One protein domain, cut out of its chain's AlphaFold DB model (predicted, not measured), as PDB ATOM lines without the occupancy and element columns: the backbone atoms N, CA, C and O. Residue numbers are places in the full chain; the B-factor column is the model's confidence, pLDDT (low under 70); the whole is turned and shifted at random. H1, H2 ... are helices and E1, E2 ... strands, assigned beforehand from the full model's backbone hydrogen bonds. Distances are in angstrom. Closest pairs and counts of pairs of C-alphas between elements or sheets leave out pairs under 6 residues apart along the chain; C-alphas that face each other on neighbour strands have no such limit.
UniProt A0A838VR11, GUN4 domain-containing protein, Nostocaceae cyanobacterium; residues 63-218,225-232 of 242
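Overview. This is residues 63 to 218 and 225 to 232 of the 242 residues of the protein "GUN4 domain-containing protein" of Nostocaceae cyanobacterium (UniProt A0A838VR11). Three helices, H1, H2 and H4, stand side by side with their centres in a triangle, H5 and H6 make a crossed pair beyond H4, and a small sheet of E1, E2 and E3 lies on the far side of the model from H1. A long stretch with no named element, residues 148 to 192, loops between these parts and passes through the middle, and residues 205 to 218 make the far end of the longest axis. The printed part has 164 residues with six named helices followed by three named strands; the sheet's order is E1, E2, E3, antiparallel. The class is mostly helix, though under half of the residues, 59 in helices and 11 in strands, are in named elements. The whole is compact, with a radius of gyration of the C-alphas of 15.7 A and spans of 51 by 37 by 36 A.

Along the chain. H1, residues 63 to 70, begins with C-alpha 63 at (-17.817, -28.008, -29.225). H2, residues 74 to 88, is 20.7 A long, and H3 is residues 99 to 103. H4, residues 107 to 120, is 20.1 A long and begins with C-alpha 107 at (-35.467, -23.875, -26.781). H5, residues 127 to 136, is 14.2 A long, and H6 is residues 141 to 147. The strands are E1, residues 193 to 195, E2, residues 201 to 204, and E3, residues 228 to 231, which ends with C-alpha 231 at (-42.527, -23.659, -19.918).

Arrangement. H1 and H2 form a helical hairpin at a shallow tilt of 26 degrees; their closest C-alphas, of Leu 68 and Ala 77, are 5.2 A apart. H4 touches H1 with residues 116 to 120 alone, at a shallow tilt of 32 degrees, only just short of steep; the closest C-alphas, of Lys 70 and Tyr 120, are 5.6 A apart. H2 and H4 are close but not clearly touching, and run opposite ways at 8 degrees. H4 and H5 only just touch, with 3 pairs of C-alphas within 8 A, the closest those of Asp 114 and Phe 127 at 5.7 A, and are about perpendicular at 84 degrees. H5 touches H6, closest at the C-alphas of Trp 134 and Phe 144, 5.5 A. The helix packing is part aligned, part crossed. H2 and H3 are near each other. H3 and H5 only graze the sheet. E1 and E2 form an antiparallel hairpin, with N 194 and O 202 2.8 A apart, within hydrogen-bond range. E3 is antiparallel to E2, with N 231 and O 201 at 2.7 A. In the six helices every O i to N i+4 pair is within hydrogen-bond range.

Size, cuts and confidence. The two C-alphas farthest apart, of Ser 71 and Glu 210, are 51.4 A apart. Residues 219 to 224 are not printed, and C-alphas 218 and 225 are 15.6 A apart across the cut, in the link from E2 to E3. The link from H6 to E1 is long, 45 residues. The mean pLDDT of the printed part is 71.9; residues 94 to 103, 176 to 218 and 225 to 232 are under 70.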
ATOM      1  N   SER A  63     -18.915 -27.106 -28.843       95.50
ATOM      2  CA  SER A  63     -17.817 -28.008 -29.225       95.50
ATOM      3  C   SER A  63     -17.143 -28.673 -28.018       95.50
ATOM      4  O   SER A  63     -16.802 -29.857 -28.069       95.50
ATOM      5  N   GLN A  64     -16.997 -27.943 -26.905       96.81
ATOM      6  CA  GLN A  64     -16.443 -28.492 -25.663       96.81
ATOM      7  C   GLN A  64     -17.345 -29.589 -25.082       96.81
ATOM      8  O   GLN A  64     -16.866 -30.683 -24.781       96.81
ATOM      9  N   LEU A  65     -18.650 -29.322 -24.962       96.62
ATOM     10  CA  LEU A  65     -19.627 -30.296 -24.472       96.62
ATOM     11  C   LEU A  65     -19.669 -31.533 -25.378       96.62
ATOM     12  O   LEU A  65     -19.614 -32.662 -24.888       96.62
ATOM     13  N   GLU A  66     -19.710 -31.330 -26.695       97.69
ATOM     14  CA  GLU A  66     -19.683 -32.415 -27.675       97.69
ATOM     15  C   GLU A  66     -18.421 -33.278 -27.539       97.69
ATOM     16  O   GLU A  66     -18.520 -34.506 -27.523       97.69
ATOM     17  N   SER A  67     -17.243 -32.666 -27.401       97.88
ATOM     18  CA  SER A  67     -15.972 -33.383 -27.241       97.88
ATOM     19  C   SER A  67     -15.937 -34.237 -25.966       97.88
ATOM     20  O   SER A  67     -15.538 -35.409 -25.992       97.88
ATOM     21  N   LEU A  68     -16.414 -33.685 -24.846       98.12
ATOM     22  CA  LEU A  68     -16.486 -34.394 -23.565       98.12
ATOM     23  C   LEU A  68     -17.451 -35.583 -23.627       98.12
ATOM     24  O   LEU A  68     -17.109 -36.682 -23.193       98.12
ATOM     25  N   LEU A  69     -18.623 -35.390 -24.231       97.88
ATOM     26  CA  LEU A  69     -19.599 -36.460 -24.424       97.88
ATOM     27  C   LEU A  69     -19.075 -37.548 -25.365       97.88
ATOM     28  O   LEU A  69     -19.151 -38.733 -25.049       97.88
ATOM     29  N   LYS A  70     -18.478 -37.155 -26.494       97.25
ATOM     30  CA  LYS A  70     -17.920 -38.079 -27.489       97.25
ATOM     31  C   LYS A  70     -16.778 -38.933 -26.940       97.25
ATOM     32  O   LYS A  70     -16.615 -40.071 -27.370       97.25
ATOM     33  N   SER A  71     -15.993 -38.396 -26.007       97.38
ATOM     34  CA  SER A  71     -14.921 -39.132 -25.325       97.38
ATOM     35  C   SER A  71     -15.413 -40.004 -24.164       97.38
ATOM     36  O   SER A  71     -14.610 -40.714 -23.561       97.38
ATOM     37  N   GLY A  72     -16.712 -39.974 -23.843       96.38
ATOM     38  CA  GLY A  72     -17.289 -40.710 -22.718       96.38
ATOM     39  C   GLY A  72     -16.946 -40.115 -21.349       96.38
ATOM     40  O   GLY A  72     -17.183 -40.758 -20.328       96.38
ATOM     41  N   ASN A  73     -16.403 -38.894 -21.293       97.56
ATOM     42  CA  ASN A  73     -16.122 -38.206 -20.036       97.56
ATOM     43  C   ASN A  73     -17.397 -37.535 -19.500       97.56
ATOM     44  O   ASN A  73     -17.538 -36.309 -19.495       97.56
ATOM     45  N   PHE A  74     -18.350 -38.362 -19.066       96.94
ATOM     46  CA  PHE A  74     -19.686 -37.903 -18.692       96.94
ATOM     47  C   PHE A  74     -19.694 -36.996 -17.455       96.94
ATOM     48  O   PHE A  74     -20.518 -36.089 -17.395       96.94
ATOM     49  N   LYS A  75     -18.759 -37.169 -16.507       95.31
ATOM     50  CA  LYS A  75     -18.631 -36.265 -15.346       95.31
ATOM     51  C   LYS A  75     -18.241 -34.853 -15.783       95.31
ATOM     52  O   LYS A  75     -18.869 -33.882 -15.378       95.31
ATOM     53  N   ALA A  76     -17.238 -34.728 -16.651       93.00
ATOM     54  CA  ALA A  76     -16.846 -33.424 -17.177       93.00
ATOM     55  C   ALA A  76     -17.930 -32.819 -18.084       93.00
ATOM     56  O   ALA A  76     -18.169 -31.616 -18.021       93.00
ATOM     57  N   ALA A  77     -18.611 -33.638 -18.894       96.31
ATOM     58  CA  ALA A  77     -19.724 -33.185 -19.729       96.31
ATOM     59  C   ALA A  77     -20.899 -32.637 -18.903       96.31
ATOM     60  O   ALA A  77     -21.547 -31.672 -19.306       96.31
ATOM     61  N   ASP A  78     -21.174 -33.230 -17.743       94.19
ATOM     62  CA  ASP A  78     -22.211 -32.778 -16.817       94.19
ATOM     63  C   ASP A  78     -21.878 -31.412 -16.196       94.19
ATOM     64  O   ASP A  78     -22.691 -30.483 -16.245       94.19
ATOM     65  N   ILE A  79     -20.634 -31.240 -15.738       89.19
ATOM     66  CA  ILE A  79     -20.111 -29.949 -15.260       89.19
ATOM     67  C   ILE A  79     -20.183 -28.889 -16.368       89.19
ATOM     68  O   ILE A  79     -20.634 -27.764 -16.131       89.19
ATOM     69  N   GLU A  80     -19.776 -29.246 -17.586       92.12
ATOM     70  CA  GLU A  80     -19.845 -28.350 -18.739       92.12
ATOM     71  C   GLU A  80     -21.294 -27.990 -19.079       92.12
ATOM     72  O   GLU A  80     -21.595 -26.824 -19.313       92.12
ATOM     73  N   THR A  81     -22.221 -28.949 -19.013       92.06
ATOM     74  CA  THR A  81     -23.654 -28.696 -19.224       92.06
ATOM     75  C   THR A  81     -24.170 -27.642 -18.244       92.06
ATOM     76  O   THR A  81     -24.799 -26.672 -18.674       92.06
ATOM     77  N   LYS A  82     -23.834 -27.751 -16.948       84.81
ATOM     78  CA  LYS A  82     -24.157 -26.716 -15.949       84.81
ATOM     79  C   LYS A  82     -23.578 -25.355 -16.349       84.81
ATOM     80  O   LYS A  82     -24.304 -24.358 -16.344       84.81
ATOM     81  N   ARG A  83     -22.289 -25.302 -16.700       86.38
ATOM     82  CA  ARG A  83     -21.597 -24.060 -17.086       86.38
ATOM     83  C   ARG A  83     -22.279 -23.381 -18.274       86.38
ATOM     84  O   ARG A  83     -22.552 -22.183 -18.219       86.38
ATOM     85  N   VAL A  84     -22.579 -24.146 -19.321       88.25
ATOM     86  CA  VAL A  84     -23.220 -23.659 -20.546       88.25
ATOM     87  C   VAL A  84     -24.620 -23.125 -20.263       88.25
ATOM     88  O   VAL A  84     -24.952 -22.018 -20.687       88.25
ATOM     89  N   MET A  85     -25.431 -23.851 -19.491       84.50
ATOM     90  CA  MET A  85     -26.774 -23.378 -19.160       84.50
ATOM     91  C   MET A  85     -26.743 -22.090 -18.316       84.50
ATOM     92  O   MET A  85     -27.564 -21.196 -18.532       84.50
ATOM     93  N   LEU A  86     -25.776 -21.939 -17.401       81.31
ATOM     94  CA  LEU A  86     -25.584 -20.694 -16.645       81.31
ATOM     95  C   LEU A  86     -25.127 -19.531 -17.536       81.31
ATOM     96  O   LEU A  86     -25.598 -18.409 -17.352       81.31
ATOM     97  N   LEU A  87     -24.248 -19.786 -18.511       86.44
ATOM     98  CA  LEU A  87     -23.803 -18.790 -19.494       86.44
ATOM     99  C   LEU A  87     -24.962 -18.246 -20.321       86.44
ATOM    100  O   LEU A  87     -25.158 -17.033 -20.367       86.44
ATOM    101  N   ILE A  88     -25.748 -19.143 -20.916       86.88
ATOM    102  CA  ILE A  88     -26.901 -18.791 -21.754       86.88
ATOM    103  C   ILE A  88     -27.962 -18.040 -20.940       86.88
ATOM    104  O   ILE A  88     -28.631 -17.149 -21.452       86.88
ATOM    105  N   SER A  89     -28.072 -18.353 -19.649       81.81
ATOM    106  CA  SER A  89     -29.000 -17.689 -18.731       81.81
ATOM    107  C   SER A  89     -28.490 -16.353 -18.176       81.81
ATOM    108  O   SER A  89     -29.244 -15.688 -17.470       81.81
ATOM    109  N   HIS A  90     -27.234 -15.968 -18.451       85.81
ATOM    110  CA  HIS A  90     -26.528 -14.827 -17.847       85.81
ATOM    111  C   HIS A  90     -26.384 -14.901 -16.313       85.81
ATOM    112  O   HIS A  90     -26.531 -13.899 -15.618       85.81
ATOM    113  N   ARG A  91     -26.083 -16.094 -15.781       79.69
ATOM    114  CA  ARG A  91     -26.094 -16.396 -14.335       79.69
ATOM    115  C   ARG A  91     -24.852 -17.118 -13.809       79.69
ATOM    116  O   ARG A  91     -24.933 -17.811 -12.800       79.69
ATOM    117  N   LEU A  92     -23.685 -16.989 -14.450       75.94
ATOM    118  CA  LEU A  92     -22.472 -17.682 -13.961       75.94
ATOM    119  C   LEU A  92     -22.165 -17.393 -12.493       75.94
ATOM    120  O   LEU A  92     -21.793 -18.310 -11.772       75.94
ATOM    121  N   ASN A  93     -22.331 -16.140 -12.071       73.62
ATOM    122  CA  ASN A  93     -22.004 -15.710 -10.712       73.62
ATOM    123  C   ASN A  93     -23.021 -16.195  -9.674       73.62
ATOM    124  O   ASN A  93     -22.712 -16.201  -8.488       73.62
ATOM    125  N   ASP A  94     -24.221 -16.583 -10.112       62.84
ATOM    126  CA  ASP A  94     -25.267 -17.071  -9.220       62.84
ATOM    127  C   ASP A  94     -25.124 -18.571  -8.957       62.84
ATOM    128  O   ASP A  94     -25.687 -19.059  -7.994       62.84
ATOM    129  N   GLU A  95     -24.398 -19.318  -9.796       68.06
ATOM    130  CA  GLU A  95     -24.230 -20.783  -9.729       68.06
ATOM    131  C   GLU A  95     -25.518 -21.624  -9.889       68.06
ATOM    132  O   GLU A  95     -25.445 -22.860  -9.962       68.06
ATOM    133  N   TRP A  96     -26.683 -20.977 -10.010       62.62
ATOM    134  CA  TRP A  96     -28.001 -21.571 -10.261       62.62
ATOM    135  C   TRP A  96     -28.803 -20.757 -11.288       62.62
ATOM    136  O   TRP A  96     -28.611 -19.548 -11.445       62.62
ATOM    137  N   ILE A  97     -29.734 -21.421 -11.982       64.00
ATOM    138  CA  ILE A  97     -30.651 -20.778 -12.930       64.00
ATOM    139  C   ILE A  97     -31.969 -20.492 -12.221       64.00
ATOM    140  O   ILE A  97     -32.611 -21.406 -11.702       64.00
ATOM    141  N   ASP A  98     -32.367 -19.221 -12.179       61.94
ATOM    142  CA  ASP A  98     -33.661 -18.845 -11.621       61.94
ATOM    143  C   ASP A  98     -34.819 -19.146 -12.571       61.94
ATOM    144  O   ASP A  98     -34.643 -19.418 -13.758       61.94
ATOM    145  N   LEU A  99     -36.036 -19.103 -12.033       59.38
ATOM    146  CA  LEU A  99     -37.236 -19.450 -12.789       59.38
ATOM    147  C   LEU A  99     -37.453 -18.535 -13.996       59.38
ATOM    148  O   LEU A  99     -37.879 -19.000 -15.048       59.38
ATOM    149  N   LYS A 100     -37.148 -17.241 -13.859       66.69
ATOM    150  CA  LYS A 100     -37.343 -16.260 -14.928       66.69
ATOM    151  C   LYS A 100     -36.358 -16.516 -16.068       66.69
ATOM    152  O   LYS A 100     -36.758 -16.492 -17.227       66.69
ATOM    153  N   SER A 101     -35.104 -16.807 -15.739       69.56
ATOM    154  CA  SER A 101     -34.081 -17.183 -16.710       69.56
ATOM    155  C   SER A 101     -34.385 -18.527 -17.369       69.56
ATOM    156  O   SER A 101     -34.187 -18.653 -18.572       69.56
ATOM    157  N   LEU A 102     -34.918 -19.509 -16.631       69.44
ATOM    158  CA  LEU A 102     -35.302 -20.800 -17.206       69.44
ATOM    159  C   LEU A 102     -36.491 -20.674 -18.172       69.44
ATOM    160  O   LEU A 102     -36.483 -21.288 -19.234       69.44
ATOM    161  N   GLU A 103     -37.493 -19.852 -17.843       66.44
ATOM    162  CA  GLU A 103     -38.622 -19.544 -18.739       66.44
ATOM    163  C   GLU A 103     -38.183 -18.867 -20.040       66.44
ATOM    164  O   GLU A 103     -38.830 -19.030 -21.073       66.44
ATOM    165  N   GLN A 104     -37.100 -18.097 -19.977       76.00
ATOM    166  CA  GLN A 104     -36.515 -17.390 -21.111       76.00
ATOM    167  C   GLN A 104     -35.414 -18.203 -21.805       76.00
ATOM    168  O   GLN A 104     -34.851 -17.731 -22.793       76.00
ATOM    169  N   PHE A 105     -35.108 -19.410 -21.313       78.06
ATOM    170  CA  PHE A 105     -34.038 -20.229 -21.862       78.06
ATOM    171  C   PHE A 105     -34.372 -20.615 -23.310       78.06
ATOM    172  O   PHE A 105     -35.441 -21.184 -23.562       78.06
ATOM    173  N   PRO A 106     -33.487 -20.345 -24.285       84.06
ATOM    174  CA  PRO A 106     -33.794 -20.615 -25.678       84.06
ATOM    175  C   PRO A 106     -34.004 -22.113 -25.936       84.06
ATOM    176  O   PRO A 106     -33.145 -22.952 -25.661       84.06
ATOM    177  N   CYS A 107     -35.149 -22.471 -26.521       78.50
ATOM    178  CA  CYS A 107     -35.467 -23.875 -26.781       78.50
ATOM    179  C   CYS A 107     -34.523 -24.528 -27.810       78.50
ATOM    180  O   CYS A 107     -34.331 -25.740 -27.764       78.50
ATOM    181  N   VAL A 108     -33.933 -23.763 -28.735       83.50
ATOM    182  CA  VAL A 108     -32.931 -24.298 -29.681       83.50
ATOM    183  C   VAL A 108     -31.722 -24.819 -28.908       83.50
ATOM    184  O   VAL A 108     -31.327 -25.966 -29.065       83.50
ATOM    185  N   ASP A 109     -31.217 -24.015 -27.983       85.44
ATOM    186  CA  ASP A 109     -30.069 -24.333 -27.144       85.44
ATOM    187  C   ASP A 109     -30.337 -25.519 -26.204       85.44
ATOM    188  O   ASP A 109     -29.520 -26.435 -26.091       85.44
ATOM    189  N   LEU A 110     -31.525 -25.569 -25.587       81.81
ATOM    190  CA  LEU A 110     -31.921 -26.712 -24.758       81.81
ATOM    191  C   LEU A 110     -32.017 -28.007 -25.582       81.81
ATOM    192  O   LEU A 110     -31.627 -29.076 -25.106       81.81
ATOM    193  N   ARG A 111     -32.507 -27.915 -26.827       82.50
ATOM    194  CA  ARG A 111     -32.581 -29.043 -27.766       82.50
ATOM    195  C   ARG A 111     -31.193 -29.529 -28.146       82.50
ATOM    196  O   ARG A 111     -30.976 -30.735 -28.162       82.50
ATOM    197  N   THR A 112     -30.271 -28.618 -28.428       87.31
ATOM    198  CA  THR A 112     -28.899 -28.960 -28.806       87.31
ATOM    199  C   THR A 112     -28.183 -29.695 -27.683       87.31
ATOM    200  O   THR A 112     -27.599 -30.751 -27.925       87.31
ATOM    201  N   ILE A 113     -28.309 -29.217 -26.440       88.88
ATOM    202  CA  ILE A 113     -27.772 -29.917 -25.264       88.88
ATOM    203  C   ILE A 113     -28.362 -31.333 -25.167       88.88
ATOM    204  O   ILE A 113     -27.611 -32.303 -25.067       88.88
ATOM    205  N   ASP A 114     -29.689 -31.473 -25.242       86.75
ATOM    206  CA  ASP A 114     -30.353 -32.781 -25.160       86.75
ATOM    207  C   ASP A 114     -29.902 -33.745 -26.268       86.75
ATOM    208  O   ASP A 114     -29.565 -34.896 -25.997       86.75
ATOM    209  N   GLN A 115     -29.833 -33.269 -27.513       91.31
ATOM    210  CA  GLN A 115     -29.420 -34.074 -28.662       91.31
ATOM    211  C   GLN A 115     -27.979 -34.570 -28.535       91.31
ATOM    212  O   GLN A 115     -27.703 -35.716 -28.900       91.31
ATOM    213  N   LEU A 116     -27.071 -33.746 -28.006       96.00
ATOM    214  CA  LEU A 116     -25.696 -34.160 -27.735       96.00
ATOM    215  C   LEU A 116     -25.658 -35.283 -26.692       96.00
ATOM    216  O   LEU A 116     -25.031 -36.318 -26.934       96.00
ATOM    217  N   TRP A 117     -26.371 -35.118 -25.574       95.81
ATOM    218  CA  TRP A 117     -26.458 -36.143 -24.529       95.81
ATOM    219  C   TRP A 117     -27.040 -37.452 -25.055       95.81
ATOM    220  O   TRP A 117     -26.435 -38.507 -24.867       95.81
ATOM    221  N   VAL A 118     -28.164 -37.392 -25.771       94.31
ATOM    222  CA  VAL A 118     -28.820 -38.564 -26.367       94.31
ATOM    223  C   VAL A 118     -27.890 -39.262 -27.359       94.31
ATOM    224  O   VAL A 118     -27.729 -40.478 -27.293       94.31
ATOM    225  N   LYS A 119     -27.237 -38.517 -28.256       96.12
ATOM    226  CA  LYS A 119     -26.374 -39.085 -29.302       96.12
ATOM    227  C   LYS A 119     -25.196 -39.864 -28.724       96.12
ATOM    228  O   LYS A 119     -24.934 -40.981 -29.159       96.12
ATOM    229  N   TYR A 120     -24.481 -39.275 -27.773       97.44
ATOM    230  CA  TYR A 120     -23.233 -39.844 -27.258       97.44
ATOM    231  C   TYR A 120     -23.427 -40.784 -26.063       97.44
ATOM    232  O   TYR A 120     -22.457 -41.331 -25.547       97.44
ATOM    233  N   SER A 121     -24.676 -41.014 -25.650       96.88
ATOM    234  CA  SER A 121     -25.036 -42.001 -24.628       96.88
ATOM    235  C   SER A 121     -25.901 -43.147 -25.154       96.88
ATOM    236  O   SER A 121     -26.437 -43.910 -24.357       96.88
ATOM    237  N   ASP A 122     -26.084 -43.259 -26.474       95.38
ATOM    238  CA  ASP A 122     -27.004 -44.228 -27.096       95.38
ATOM    239  C   ASP A 122     -28.450 -44.105 -26.559       95.38
ATOM    240  O   ASP A 122     -29.138 -45.069 -26.228       95.38
ATOM    241  N   GLY A 123     -28.900 -42.860 -26.388       93.44
ATOM    242  CA  GLY A 123     -30.216 -42.504 -25.851       93.44
ATOM    243  C   GLY A 123     -30.397 -42.744 -24.353       93.44
ATOM    244  O   GLY A 123     -31.494 -42.540 -23.823       93.44
ATOM    245  N   LYS A 124     -29.343 -43.160 -23.650       96.62
ATOM    246  CA  LYS A 124     -29.392 -43.482 -22.224       96.62
ATOM    247  C   LYS A 124     -29.503 -42.248 -21.333       96.62
ATOM    248  O   LYS A 124     -30.178 -42.305 -20.307       96.62
ATOM    249  N   PHE A 125     -28.882 -41.144 -21.723       96.81
ATOM    250  CA  PHE A 125     -28.864 -39.869 -21.007       96.81
ATOM    251  C   PHE A 125     -29.519 -38.763 -21.835       96.81
ATOM    252  O   PHE A 125     -29.676 -38.894 -23.050       96.81
ATOM    253  N   GLY A 126     -29.911 -37.680 -21.165       88.19
ATOM    254  CA  GLY A 126     -30.598 -36.540 -21.772       88.19
ATOM    255  C   GLY A 126     -31.877 -36.151 -21.033       88.19
ATOM    256  O   GLY A 126     -32.530 -36.974 -20.378       88.19
ATOM    257  N   PHE A 127     -32.263 -34.886 -21.180       82.94
ATOM    258  CA  PHE A 127     -33.495 -34.330 -20.626       82.94
ATOM    259  C   PHE A 127     -34.743 -34.989 -21.223       82.94
ATOM    260  O   PHE A 127     -35.732 -35.181 -20.517       82.94
ATOM    261  N   SER A 128     -34.715 -35.389 -22.496       81.12
ATOM    262  CA  SER A 128     -35.813 -36.122 -23.141       81.12
ATOM    263  C   SER A 128     -35.987 -37.522 -22.551       81.12
ATOM    264  O   SER A 128     -37.120 -37.954 -22.308       81.12
ATOM    265  N   THR A 129     -34.884 -38.204 -22.234       86.06
ATOM    266  CA  THR A 129     -34.907 -39.491 -21.529       86.06
ATOM    267  C   THR A 129     -35.438 -39.340 -20.106       86.06
ATOM    268  O   THR A 129     -36.323 -40.105 -19.712       86.06
ATOM    269  N   GLN A 130     -34.995 -38.319 -19.365       83.38
ATOM    270  CA  GLN A 130     -35.550 -37.984 -18.047       83.38
ATOM    271  C   GLN A 130     -37.051 -37.698 -18.123       83.38
ATOM    272  O   GLN A 130     -37.829 -38.273 -17.365       83.38
ATOM    273  N   GLN A 131     -37.485 -36.893 -19.093       77.75
ATOM    274  CA  GLN A 131     -38.899 -36.599 -19.312       77.75
ATOM    275  C   GLN A 131     -39.717 -37.884 -19.545       77.75
ATOM    276  O   GLN A 131     -40.811 -38.025 -18.993       77.75
ATOM    277  N   ARG A 132     -39.222 -38.829 -20.354       82.56
ATOM    278  CA  ARG A 132     -39.916 -40.105 -20.578       82.56
ATOM    279  C   ARG A 132     -40.064 -40.888 -19.271       82.56
ATOM    280  O   ARG A 132     -41.173 -41.304 -18.942       82.56
ATOM    281  N   ILE A 133     -38.978 -41.043 -18.514       82.00
ATOM    282  CA  ILE A 133     -38.976 -41.785 -17.242       82.00
ATOM    283  C   ILE A 133     -39.913 -41.128 -16.230       82.00
ATOM    284  O   ILE A 133     -40.644 -41.812 -15.518       82.00
ATOM    285  N   TRP A 134     -39.947 -39.802 -16.209       77.06
ATOM    286  CA  TRP A 134     -40.846 -39.025 -15.373       77.06
ATOM    287  C   TRP A 134     -42.332 -39.288 -15.689       77.06
ATOM    288  O   TRP A 134     -43.131 -39.523 -14.776       77.06
ATOM    289  N   LYS A 135     -42.704 -39.348 -16.978       75.75
ATOM    290  CA  LYS A 135     -44.061 -39.753 -17.403       75.75
ATOM    291  C   LYS A 135     -44.379 -41.182 -16.950       75.75
ATOM    292  O   LYS A 135     -45.450 -41.441 -16.404       75.75
ATOM    293  N   GLU A 136     -43.441 -42.112 -17.125       83.75
ATOM    294  CA  GLU A 136     -43.602 -43.515 -16.718       83.75
ATOM    295  C   GLU A 136     -43.661 -43.701 -15.191       83.75
ATOM    296  O   GLU A 136     -44.273 -44.656 -14.701       83.75
ATOM    297  N   ALA A 137     -43.050 -42.789 -14.432       78.50
ATOM    298  CA  ALA A 137     -43.154 -42.708 -12.978       78.50
ATOM    299  C   ALA A 137     -44.496 -42.119 -12.514       78.50
ATOM    300  O   ALA A 137     -44.734 -42.024 -11.313       78.50
ATOM    301  N   LYS A 138     -45.398 -41.760 -13.442       81.12
ATOM    302  CA  LYS A 138     -46.693 -41.127 -13.157       81.12
ATOM    303  C   LYS A 138     -46.546 -39.857 -12.324       81.12
ATOM    304  O   LYS A 138     -47.377 -39.610 -11.453       81.12
ATOM    305  N   TYR A 139     -45.528 -39.053 -12.625       73.38
ATOM    306  CA  TYR A 139     -45.329 -37.754 -11.977       73.38
ATOM    307  C   TYR A 139     -44.959 -37.844 -10.490       73.38
ATOM    308  O   TYR A 139     -45.123 -36.886  -9.742       73.38
ATOM    309  N   ASP A 140     -44.478 -39.007 -10.056       76.44
ATOM    310  CA  ASP A 140     -44.024 -39.255  -8.694       76.44
ATOM    311  C   ASP A 140     -42.504 -39.056  -8.625       76.44
ATOM    312  O   ASP A 140     -41.738 -39.840  -9.192       76.44
ATOM    313  N   TYR A 141     -42.070 -37.995  -7.939       73.62
ATOM    314  CA  TYR A 141     -40.657 -37.617  -7.832       73.62
ATOM    315  C   TYR A 141     -39.797 -38.658  -7.136       73.62
ATOM    316  O   TYR A 141     -38.708 -38.969  -7.601       73.62
ATOM    317  N   VAL A 142     -40.329 -39.273  -6.088       78.31
ATOM    318  CA  VAL A 142     -39.683 -40.352  -5.344       78.31
ATOM    319  C   VAL A 142     -39.419 -41.538  -6.285       78.31
ATOM    320  O   VAL A 142     -38.274 -41.973  -6.411       78.31
ATOM    321  N   LYS A 143     -40.434 -41.989  -7.035       82.62
ATOM    322  CA  LYS A 143     -40.274 -43.077  -8.019       82.62
ATOM    323  C   LYS A 143     -39.371 -42.703  -9.192       82.62
ATOM    324  O   LYS A 143     -38.653 -43.560  -9.704       82.62
ATOM    325  N   PHE A 144     -39.441 -41.463  -9.662       82.38
ATOM    326  CA  PHE A 144     -38.577 -40.969 -10.729       82.38
ATOM    327  C   PHE A 144     -37.109 -41.009 -10.299       82.38
ATOM    328  O   PHE A 144     -36.299 -41.599 -11.011       82.38
ATOM    329  N   SER A 145     -36.788 -40.456  -9.125       80.69
ATOM    330  CA  SER A 145     -35.429 -40.414  -8.579       80.69
ATOM    331  C   SER A 145     -34.835 -41.805  -8.358       80.69
ATOM    332  O   SER A 145     -33.652 -41.994  -8.634       80.69
ATOM    333  N   ASP A 146     -35.644 -42.785  -7.941       88.00
ATOM    334  CA  ASP A 146     -35.200 -44.184  -7.860       88.00
ATOM    335  C   ASP A 146     -34.855 -44.747  -9.252       88.00
ATOM    336  O   ASP A 146     -33.841 -45.420  -9.425       88.00
ATOM    337  N   ARG A 147     -35.668 -44.452 -10.279       93.75
ATOM    338  CA  ARG A 147     -35.455 -44.963 -11.648       93.75
ATOM    339  C   ARG A 147     -34.245 -44.358 -12.343       93.75
ATOM    340  O   ARG A 147     -33.568 -45.070 -13.081       93.75
ATOM    341  N   VAL A 148     -33.995 -43.066 -12.139       91.19
ATOM    342  CA  VAL A 148     -32.823 -42.389 -12.716       91.19
ATOM    343  C   VAL A 148     -31.562 -42.584 -11.879       91.19
ATOM    344  O   VAL A 148     -30.506 -42.112 -12.273       91.19
ATOM    345  N   GLY A 149     -31.635 -43.293 -10.747       92.31
ATOM    346  CA  GLY A 149     -30.459 -43.619  -9.940       92.31
ATOM    347  C   GLY A 149     -29.950 -42.483  -9.056       92.31
ATOM    348  O   GLY A 149     -28.812 -42.528  -8.610       92.31
ATOM    349  N   TRP A 150     -30.766 -41.465  -8.775       88.44
ATOM    350  CA  TRP A 150     -30.412 -40.408  -7.812       88.44
ATOM    351  C   TRP A 150     -30.682 -40.820  -6.366       88.44
ATOM    352  O   TRP A 150     -30.276 -40.138  -5.422       88.44
ATOM    353  N   ARG A 151     -31.391 -41.936  -6.188       88.31
ATOM    354  CA  ARG A 151     -31.730 -42.477  -4.886       88.31
ATOM    355  C   ARG A 151     -31.641 -43.995  -4.907       88.31
ATOM    356  O   ARG A 151     -32.118 -44.640  -5.836       88.31
ATOM    357  N   VAL A 152     -31.016 -44.557  -3.880       88.69
ATOM    358  CA  VAL A 152     -30.808 -46.002  -3.733       88.69
ATOM    359  C   VAL A 152     -31.172 -46.390  -2.308       88.69
ATOM    360  O   VAL A 152     -30.722 -45.758  -1.355       88.69
ATOM    361  N   ASN A 153     -32.004 -47.423  -2.147       90.31
ATOM    362  CA  ASN A 153     -32.467 -47.895  -0.836       90.31
ATOM    363  C   ASN A 153     -33.046 -46.762   0.040       90.31
ATOM    364  O   ASN A 153     -32.728 -46.666   1.221       90.31
ATOM    365  N   ASN A 154     -33.865 -45.886  -0.556       85.75
ATOM    366  CA  ASN A 154     -34.451 -44.686   0.062       85.75
ATOM    367  C   ASN A 154     -33.456 -43.581   0.478       85.75
ATOM    368  O   ASN A 154     -33.884 -42.580   1.050       85.75
ATOM    369  N   ASN A 155     -32.166 -43.700   0.147       84.19
ATOM    370  CA  ASN A 155     -31.146 -42.695   0.453       84.19
ATOM    371  C   ASN A 155     -30.759 -41.895  -0.790       84.19
ATOM    372  O   ASN A 155     -30.489 -42.470  -1.845       84.19
ATOM    373  N   TRP A 156     -30.739 -40.566  -0.661       81.31
ATOM    374  CA  TRP A 156     -30.302 -39.651  -1.719       81.31
ATOM    375  C   TRP A 156     -28.794 -39.742  -1.897       81.31
ATOM    376  O   TRP A 156     -28.060 -39.649  -0.914       81.31
ATOM    377  N   LEU A 157     -28.353 -39.907  -3.142       80.94
ATOM    378  CA  LEU A 157     -26.935 -39.913  -3.467       80.94
ATOM    379  C   LEU A 157     -26.417 -38.482  -3.626       80.94
ATOM    380  O   LEU A 157     -27.068 -37.622  -4.226       80.94
ATOM    381  N   GLU A 158     -25.226 -38.237  -3.099       80.00
ATOM    382  CA  GLU A 158     -24.441 -37.046  -3.408       80.00
ATOM    383  C   GLU A 158     -23.801 -37.170  -4.796       80.00
ATOM    384  O   GLU A 158     -23.649 -38.267  -5.332       80.00
ATOM    385  N   TYR A 159     -23.390 -36.042  -5.384       81.56
ATOM    386  CA  TYR A 159     -22.820 -36.020  -6.737       81.56
ATOM    387  C   TYR A 159     -21.640 -36.976  -6.907       81.56
ATOM    388  O   TYR A 159     -21.554 -37.707  -7.891       81.56
ATOM    389  N   ASP A 160     -20.742 -36.988  -5.924       85.94
ATOM    390  CA  ASP A 160     -19.536 -37.810  -5.962       85.94
ATOM    391  C   ASP A 160     -19.811 -39.297  -5.708       85.94
ATOM    392  O   ASP A 160     -18.926 -40.124  -5.920       85.94
ATOM    393  N   GLN A 161     -21.037 -39.654  -5.313       87.94
ATOM    394  CA  GLN A 161     -21.490 -41.040  -5.181       87.94
ATOM    395  C   GLN A 161     -22.126 -41.578  -6.475       87.94
ATOM    396  O   GLN A 161     -22.409 -42.773  -6.567       87.94
ATOM    397  N   LEU A 162     -22.365 -40.722  -7.475       90.06
ATOM    398  CA  LEU A 162     -22.921 -41.129  -8.763       90.06
ATOM    399  C   LEU A 162     -21.855 -41.791  -9.646       90.06
ATOM    400  O   LEU A 162     -20.693 -41.388  -9.672       90.06
ATOM    401  N   SER A 163     -22.271 -42.790 -10.428       93.25
ATOM    402  CA  SER A 163     -21.431 -43.390 -11.476       93.25
ATOM    403  C   SER A 163     -21.579 -42.607 -12.782       93.25
ATOM    404  O   SER A 163     -22.698 -42.304 -13.196       93.25
ATOM    405  N   PHE A 164     -20.478 -42.267 -13.450       94.12
ATOM    406  CA  PHE A 164     -20.482 -41.438 -14.665       94.12
ATOM    407  C   PHE A 164     -20.064 -42.250 -15.892       94.12
ATOM    408  O   PHE A 164     -19.110 -41.907 -16.587       94.12
ATOM    409  N   ASP A 165     -20.777 -43.345 -16.141       94.69
ATOM    410  CA  ASP A 165     -20.508 -44.274 -17.235       94.69
ATOM    411  C   ASP A 165     -21.808 -44.825 -17.842       94.69
ATOM    412  O   ASP A 165     -22.913 -44.577 -17.361       94.69
ATOM    413  N   LEU A 166     -21.689 -45.586 -18.931       94.56
ATOM    414  CA  LEU A 166     -22.840 -46.155 -19.637       94.56
ATOM    415  C   LEU A 166     -23.507 -47.337 -18.913       94.56
ATOM    416  O   LEU A 166     -24.473 -47.878 -19.449       94.56
ATOM    417  N   GLN A 167     -23.055 -47.757 -17.731       95.19
ATOM    418  CA  GLN A 167     -23.739 -48.749 -16.890       95.19
ATOM    419  C   GLN A 167     -24.731 -48.105 -15.917       95.19
ATOM    420  O   GLN A 167     -25.682 -48.776 -15.512       95.19
ATOM    421  N   SER A 168     -24.597 -46.806 -15.626       95.00
ATOM    422  CA  SER A 168     -25.529 -46.038 -14.784       95.00
ATOM    423  C   SER A 168     -26.996 -46.163 -15.225       95.00
ATOM    424  O   SER A 168     -27.263 -46.495 -16.375       95.00
ATOM    425  N   PRO A 169     -28.008 -45.907 -14.387       96.69
ATOM    426  CA  PRO A 169     -29.402 -45.939 -14.828       96.69
ATOM    427  C   PRO A 169     -29.716 -44.939 -15.952       96.69
ATOM    428  O   PRO A 169     -29.090 -43.887 -16.092       96.69
ATOM    429  N   ALA A 170     -30.707 -45.269 -16.784       97.06
ATOM    430  CA  ALA A 170     -31.169 -44.356 -17.824       97.06
ATOM    431  C   ALA A 170     -31.696 -43.055 -17.197       97.06
ATOM    432  O   ALA A 170     -32.386 -43.079 -16.182       97.06
ATOM    433  N   GLY A 171     -31.379 -41.918 -17.810       91.69
ATOM    434  CA  GLY A 171     -31.769 -40.596 -17.329       91.69
ATOM    435  C   GLY A 171     -30.981 -40.085 -16.123       91.69
ATOM    436  O   GLY A 171     -31.290 -38.989 -15.664       91.69
ATOM    437  N   GLN A 172     -29.964 -40.804 -15.625       94.50
ATOM    438  CA  GLN A 172     -29.162 -40.309 -14.497       94.50
ATOM    439  C   GLN A 172     -28.493 -38.965 -14.810       94.50
ATOM    440  O   GLN A 172     -28.397 -38.110 -13.932       94.50
ATOM    441  N   LEU A 173     -28.056 -38.782 -16.060       94.31
ATOM    442  CA  LEU A 173     -27.390 -37.576 -16.543       94.31
ATOM    443  C   LEU A 173     -28.236 -36.865 -17.623       94.31
ATOM    444  O   LEU A 173     -28.940 -37.546 -18.382       94.31
ATOM    445  N   PRO A 174     -28.151 -35.527 -17.739       92.75
ATOM    446  CA  PRO A 174     -27.407 -34.616 -16.859       92.75
ATOM    447  C   PRO A 174     -27.992 -34.552 -15.441       92.75
ATOM    448  O   PRO A 174     -29.213 -34.602 -15.263       92.75
ATOM    449  N   VAL A 175     -27.137 -34.428 -14.429       84.19
ATOM    450  CA  VAL A 175     -27.542 -34.229 -13.041       84.19
ATOM    451  C   VAL A 175     -27.933 -32.777 -12.864       84.19
ATOM    452  O   VAL A 175     -27.128 -31.856 -12.985       84.19
ATOM    453  N   ALA A 176     -29.188 -32.564 -12.514       60.19
ATOM    454  CA  ALA A 176     -29.686 -31.220 -12.298       60.19
ATOM    455  C   ALA A 176     -29.866 -30.882 -10.802       60.19
ATOM    456  O   ALA A 176     -30.157 -29.735 -10.472       60.19
ATOM    457  N   THR A 177     -29.561 -31.827  -9.897       53.00
ATOM    458  CA  THR A 177     -29.457 -31.620  -8.443       53.00
ATOM    459  C   THR A 177     -28.197 -32.268  -7.882       53.00
ATOM    460  O   THR A 177     -28.048 -33.483  -7.974       53.00
ATOM    461  N   SER A 178     -27.352 -31.530  -7.173       38.97
ATOM    462  CA  SER A 178     -26.587 -32.171  -6.107       38.97
ATOM    463  C   SER A 178     -26.603 -31.300  -4.868       38.97
ATOM    464  O   SER A 178     -26.589 -30.075  -4.960       38.97
ATOM    465  N   LYS A 179     -26.725 -31.911  -3.691       38.00
ATOM    466  CA  LYS A 179     -26.415 -31.233  -2.434       38.00
ATOM    467  C   LYS A 179     -24.902 -31.303  -2.262       38.00
ATOM    468  O   LYS A 179     -24.348 -32.390  -2.359       38.00
ATOM    469  N   SER A 180     -24.261 -30.170  -1.995       33.38
ATOM    470  CA  SER A 180     -22.992 -30.181  -1.267       33.38
ATOM    471  C   SER A 180     -23.258 -29.796   0.184       33.38
ATOM    472  O   SER A 180     -24.296 -29.203   0.496       33.38
ATOM    473  N   THR A 181     -22.305 -30.109   1.055       29.38
ATOM    474  CA  THR A 181     -22.303 -29.883   2.509       29.38
ATOM    475  C   THR A 181     -22.602 -28.429   2.934       29.38
ATOM    476  O   THR A 181     -22.896 -28.191   4.099       29.38
ATOM    477  N   TYR A 182     -22.603 -27.464   2.002       32.22
ATOM    478  CA  TYR A 182     -22.883 -26.039   2.242       32.22
ATOM    479  C   TYR A 182     -24.106 -25.477   1.497       32.22
ATOM    480  O   TYR A 182     -24.347 -24.271   1.518       32.22
ATOM    481  N   GLY A 183     -24.905 -26.327   0.854       35.25
ATOM    482  CA  GLY A 183     -25.977 -25.888  -0.033       35.25
ATOM    483  C   GLY A 183     -25.787 -26.427  -1.446       35.25
ATOM    484  O   GLY A 183     -24.703 -26.826  -1.869       35.25
ATOM    485  N   TYR A 184     -26.909 -26.540  -2.135       34.47
ATOM    486  CA  TYR A 184     -27.099 -27.224  -3.406       34.47
ATOM    487  C   TYR A 184     -26.105 -26.779  -4.503       34.47
ATOM    488  O   TYR A 184     -26.112 -25.624  -4.910       34.47
ATOM    489  N   ILE A 185     -25.305 -27.708  -5.036       29.22
ATOM    490  CA  ILE A 185     -24.546 -27.561  -6.284       29.22
ATOM    491  C   ILE A 185     -25.321 -28.301  -7.386       29.22
ATOM    492  O   ILE A 185     -25.102 -29.476  -7.648       29.22
ATOM    493  N   GLY A 186     -26.267 -27.648  -8.055       34.53
ATOM    494  CA  GLY A 186     -27.002 -28.288  -9.152       34.53
ATOM    495  C   GLY A 186     -28.085 -27.384  -9.710       34.53
ATOM    496  O   GLY A 186     -28.841 -26.787  -8.954       34.53
ATOM    497  N   ALA A 187     -28.101 -27.243 -11.028       41.94
ATOM    498  CA  ALA A 187     -28.605 -26.089 -11.760       41.94
ATOM    499  C   ALA A 187     -30.129 -25.865 -11.764       41.94
ATOM    500  O   ALA A 187     -30.556 -24.866 -12.336       41.94
ATOM    501  N   ILE A 188     -30.962 -26.743 -11.194       42.56
ATOM    502  CA  ILE A 188     -32.430 -26.628 -11.255       42.56
ATOM    503  C   ILE A 188     -33.042 -27.194  -9.964       42.56
ATOM    504  O   ILE A 188     -32.748 -28.319  -9.563       42.56
ATOM    505  N   ARG A 189     -33.936 -26.438  -9.315       36.56
ATOM    506  CA  ARG A 189     -34.711 -26.921  -8.160       36.56
ATOM    507  C   ARG A 189     -35.938 -27.715  -8.654       36.56
ATOM    508  O   ARG A 189     -36.968 -27.122  -8.960       36.56
ATOM    509  N   TRP A 190     -35.821 -29.038  -8.815       40.59
ATOM    510  CA  TRP A 190     -36.908 -29.895  -9.344       40.59
ATOM    511  C   TRP A 190     -38.022 -30.222  -8.349       40.59
ATOM    512  O   TRP A 190     -39.074 -30.688  -8.767       40.59
ATOM    513  N   ASP A 191     -37.849 -29.938  -7.058       40.12
ATOM    514  CA  ASP A 191     -38.994 -29.872  -6.133       40.12
ATOM    515  C   ASP A 191     -40.089 -28.940  -6.678       40.12
ATOM    516  O   ASP A 191     -41.275 -29.166  -6.461       40.12
ATOM    517  N   ASN A 192     -39.671 -27.934  -7.449       41.25
ATOM    518  CA  ASN A 192     -40.531 -26.953  -8.060       41.25
ATOM    519  C   ASN A 192     -40.624 -27.069  -9.570       41.25
ATOM    520  O   ASN A 192     -41.307 -26.241 -10.140       41.25
ATOM    521  N   VAL A 193     -39.980 -28.025 -10.241       42.88
ATOM    522  CA  VAL A 193     -40.097 -28.197 -11.696       42.88
ATOM    523  C   VAL A 193     -40.473 -29.644 -11.971       42.88
ATOM    524  O   VAL A 193     -39.750 -30.562 -11.618       42.88
ATOM    525  N   TYR A 194     -41.615 -29.872 -12.594       44.19
ATOM    526  CA  TYR A 194     -42.108 -31.203 -12.894       44.19
ATOM    527  C   TYR A 194     -42.775 -31.188 -14.263       44.19
ATOM    528  O   TYR A 194     -43.436 -30.230 -14.643       44.19
ATOM    529  N   LEU A 195     -42.616 -32.239 -15.054       45.84
ATOM    530  CA  LEU A 195     -43.348 -32.323 -16.313       45.84
ATOM    531  C   LEU A 195     -44.827 -32.617 -16.024       45.84
ATOM    532  O   LEU A 195     -45.094 -33.457 -15.178       45.84
ATOM    533  N   ASP A 196     -45.802 -32.042 -16.715       48.31
ATOM    534  CA  ASP A 196     -47.194 -32.494 -16.581       48.31
ATOM    535  C   ASP A 196     -47.523 -33.699 -17.478       48.31
ATOM    536  O   ASP A 196     -46.710 -34.216 -18.258       48.31
ATOM    537  N   LYS A 197     -48.788 -34.124 -17.379       43.66
ATOM    538  CA  LYS A 197     -49.452 -35.120 -18.231       43.66
ATOM    539  C   LYS A 197     -49.313 -34.851 -19.731       43.66
ATOM    540  O   LYS A 197     -49.331 -35.804 -20.504       43.66
ATOM    541  N   ALA A 198     -49.130 -33.597 -20.136       46.03
ATOM    542  CA  ALA A 198     -48.960 -33.190 -21.526       46.03
ATOM    543  C   ALA A 198     -47.486 -33.162 -21.977       46.03
ATOM    544  O   ALA A 198     -47.202 -32.863 -23.133       46.03
ATOM    545  N   GLY A 199     -46.533 -33.509 -21.107       43.34
ATOM    546  CA  GLY A 199     -45.112 -33.444 -21.441       43.34
ATOM    547  C   GLY A 199     -44.530 -32.036 -21.391       43.34
ATOM    548  O   GLY A 199     -43.467 -31.798 -21.967       43.34
ATOM    549  N   LYS A 200     -45.224 -31.123 -20.708       46.31
ATOM    550  CA  LYS A 200     -44.852 -29.725 -20.566       46.31
ATOM    551  C   LYS A 200     -44.153 -29.500 -19.232       46.31
ATOM    552  O   LYS A 200     -44.585 -30.035 -18.215       46.31
ATOM    553  N   TRP A 201     -43.085 -28.713 -19.213       45.41
ATOM    554  CA  TRP A 201     -42.376 -28.406 -17.973       45.41
ATOM    555  C   TRP A 201     -43.211 -27.447 -17.130       45.41
ATOM    556  O   TRP A 201     -43.375 -26.294 -17.500       45.41
ATOM    557  N   ASN A 202     -43.769 -27.915 -16.020       41.62
ATOM    558  CA  ASN A 202     -44.501 -27.107 -15.050       41.62
ATOM    559  C   ASN A 202     -43.606 -26.754 -13.891       41.62
ATOM    560  O   ASN A 202     -42.725 -27.516 -13.516       41.62
ATOM    561  N   ILE A 203     -43.880 -25.594 -13.321       47.22
ATOM    562  CA  ILE A 203     -43.166 -25.088 -12.177       47.22
ATOM    563  C   ILE A 203     -44.165 -24.887 -11.044       47.22
ATOM    564  O   ILE A 203     -45.116 -24.120 -11.193       47.22
ATOM    565  N   GLN A 204     -43.961 -25.584  -9.929       44.38
ATOM    566  CA  GLN A 204     -44.654 -25.360  -8.669       44.38
ATOM    567  C   GLN A 204     -44.033 -24.130  -8.000       44.38
ATOM    568  O   GLN A 204     -42.881 -24.142  -7.579       44.38
ATOM    569  N   LEU A 205     -44.786 -23.037  -7.917       41.72
ATOM    570  CA  LEU A 205     -44.371 -21.891  -7.115       41.72
ATOM    571  C   LEU A 205     -44.768 -22.175  -5.663       41.72
ATOM    572  O   LEU A 205     -45.937 -22.449  -5.383       41.72
ATOM    573  N   GLY A 206     -43.801 -22.124  -4.744       45.12
ATOM    574  CA  GLY A 206     -44.089 -22.121  -3.309       45.12
ATOM    575  C   GLY A 206     -45.052 -20.985  -2.942       45.12
ATOM    576  O   GLY A 206     -45.219 -20.027  -3.704       45.12
ATOM    577  N   LYS A 207     -45.707 -21.088  -1.778       40.59
ATOM    578  CA  LYS A 207     -46.613 -20.035  -1.296       40.59
ATOM    579  C   LYS A 207     -45.876 -18.690  -1.298       40.59
ATOM    580  O   LYS A 207     -44.763 -18.586  -0.787       40.59
ATOM    581  N   LYS A 208     -46.495 -17.670  -1.886       43.06
ATOM    582  CA  LYS A 208     -46.052 -16.284  -1.733       43.06
ATOM    583  C   LYS A 208     -46.799 -15.678  -0.556       43.06
ATOM    584  O   LYS A 208     -47.979 -15.984  -0.379       43.06
ATOM    585  N   ASP A 209     -46.122 -14.872   0.247       42.19
ATOM    586  CA  ASP A 209     -46.815 -14.029   1.216       42.19
ATOM    587  C   ASP A 209     -47.626 -12.932   0.498       42.19
ATOM    588  O   ASP A 209     -47.567 -12.769  -0.727       42.19
ATOM    589  N   GLU A 210     -48.404 -12.175   1.268       36.62
ATOM    590  CA  GLU A 210     -49.210 -11.051   0.772       36.62
ATOM    591  C   GLU A 210     -48.374  -9.911   0.154       36.62
ATOM    592  O   GLU A 210     -48.917  -9.050  -0.538       36.62
ATOM    593  N   TYR A 211     -47.048  -9.944   0.331       41.47
ATOM    594  CA  TYR A 211     -46.080  -9.001  -0.231       41.47
ATOM    595  C   TYR A 211     -45.351  -9.558  -1.466       41.47
ATOM    596  O   TYR A 211     -44.467  -8.902  -2.022       41.47
ATOM    597  N   GLY A 212     -45.725 -10.755  -1.930       37.62
ATOM    598  CA  GLY A 212     -45.158 -11.393  -3.114       37.62
ATOM    599  C   GLY A 212     -43.782 -12.030  -2.901       37.62
ATOM    600  O   GLY A 212     -43.164 -12.448  -3.888       37.62
ATOM    601  N   GLN A 213     -43.306 -12.134  -1.658       40.94
ATOM    602  CA  GLN A 213     -42.064 -12.825  -1.323       40.94
ATOM    603  C   GLN A 213     -42.312 -14.324  -1.168       40.94
ATOM    604  O   GLN A 213     -43.367 -14.767  -0.719       40.94
ATOM    605  N   ASN A 214     -41.331 -15.134  -1.564       43.19
ATOM    606  CA  ASN A 214     -41.430 -16.582  -1.422       43.19
ATOM    607  C   ASN A 214     -41.347 -16.946   0.068       43.19
ATOM    608  O   ASN A 214     -40.312 -16.713   0.696       43.19
ATOM    609  N   LEU A 215     -42.404 -17.549   0.620       38.00
ATOM    610  CA  LEU A 215     -42.365 -18.108   1.971       38.00
ATOM    611  C   LEU A 215     -41.318 -19.229   2.000       38.00
ATOM    612  O   LEU A 215     -41.287 -20.093   1.117       38.00
ATOM    613  N   LYS A 216     -40.440 -19.217   3.009       36.66
ATOM    614  CA  LYS A 216     -39.571 -20.366   3.292       36.66
ATOM    615  C   LYS A 216     -40.485 -21.564   3.545       36.66
ATOM    616  O   LYS A 216     -41.282 -21.537   4.474       36.66
ATOM    617  N   LEU A 217     -40.393 -22.582   2.692       36.19
ATOM    618  CA  LEU A 217     -41.076 -23.851   2.910       36.19
ATOM    619  C   LEU A 217     -40.400 -24.530   4.105       36.19
ATOM    620  O   LEU A 217     -39.349 -25.151   3.958       36.19
ATOM    621  N   GLU A 218     -40.976 -24.357   5.291       30.00
ATOM    622  CA  GLU A 218     -40.833 -25.360   6.339       30.00
ATOM    623  C   GLU A 218     -41.466 -26.649   5.812       30.00
ATOM    624  O   GLU A 218     -42.521 -26.636   5.174       30.00
ATOM    625  N   ALA A 225     -53.150 -26.594  -2.393       30.44
ATOM    626  CA  ALA A 225     -53.205 -25.325  -3.130       30.44
ATOM    627  C   ALA A 225     -51.862 -24.783  -3.671       30.44
ATOM    628  O   ALA A 225     -51.187 -23.982  -3.030       30.44
ATOM    629  N   MET A 226     -51.519 -25.158  -4.912       35.94
ATOM    630  CA  MET A 226     -50.352 -24.645  -5.643       35.94
ATOM    631  C   MET A 226     -50.725 -24.121  -7.035       35.94
ATOM    632  O   MET A 226     -51.475 -24.755  -7.773       35.94
ATOM    633  N   HIS A 227     -50.194 -22.941  -7.370       31.97
ATOM    634  CA  HIS A 227     -50.267 -22.339  -8.702       31.97
ATOM    635  C   HIS A 227     -49.095 -22.842  -9.551       31.97
ATOM    636  O   HIS A 227     -47.946 -22.818  -9.107       31.97
ATOM    637  N   PHE A 228     -49.391 -23.254 -10.784       35.47
ATOM    638  CA  PHE A 228     -48.415 -23.813 -11.714       35.47
ATOM    639  C   PHE A 228     -48.201 -22.881 -12.903       35.47
ATOM    640  O   PHE A 228     -49.167 -22.349 -13.455       35.47
ATOM    641  N   LYS A 229     -46.944 -22.690 -13.313       40.38
ATOM    642  CA  LYS A 229     -46.599 -21.996 -14.561       40.38
ATOM    643  C   LYS A 229     -45.803 -22.921 -15.459       40.38
ATOM    644  O   LYS A 229     -44.951 -23.660 -14.979       40.38
ATOM    645  N   THR A 230     -46.099 -22.898 -16.751       38.91
ATOM    646  CA  THR A 230     -45.632 -23.942 -17.648       38.91
ATOM    647  C   THR A 230     -44.741 -23.417 -18.773       38.91
ATOM    648  O   THR A 230     -45.182 -22.591 -19.569       38.91
ATOM    649  N   ILE A 231     -43.516 -23.938 -18.870       47.38
ATOM    650  CA  ILE A 231     -42.527 -23.659 -19.918       47.38
ATOM    651  C   ILE A 231     -42.756 -24.626 -21.083       47.38
ATOM    652  O   ILE A 231     -42.590 -25.842 -20.968       47.38
ATOM    653  N   GLU A 232     -43.168 -24.079 -22.223       47.78
ATOM    654  CA  GLU A 232     -43.492 -24.835 -23.431       47.78
ATOM    655  C   GLU A 232     -42.306 -24.809 -24.404       47.78
ATOM    656  O   GLU A 232     -42.273 -24.029 -25.348       47.78
TER     657      GLU A 232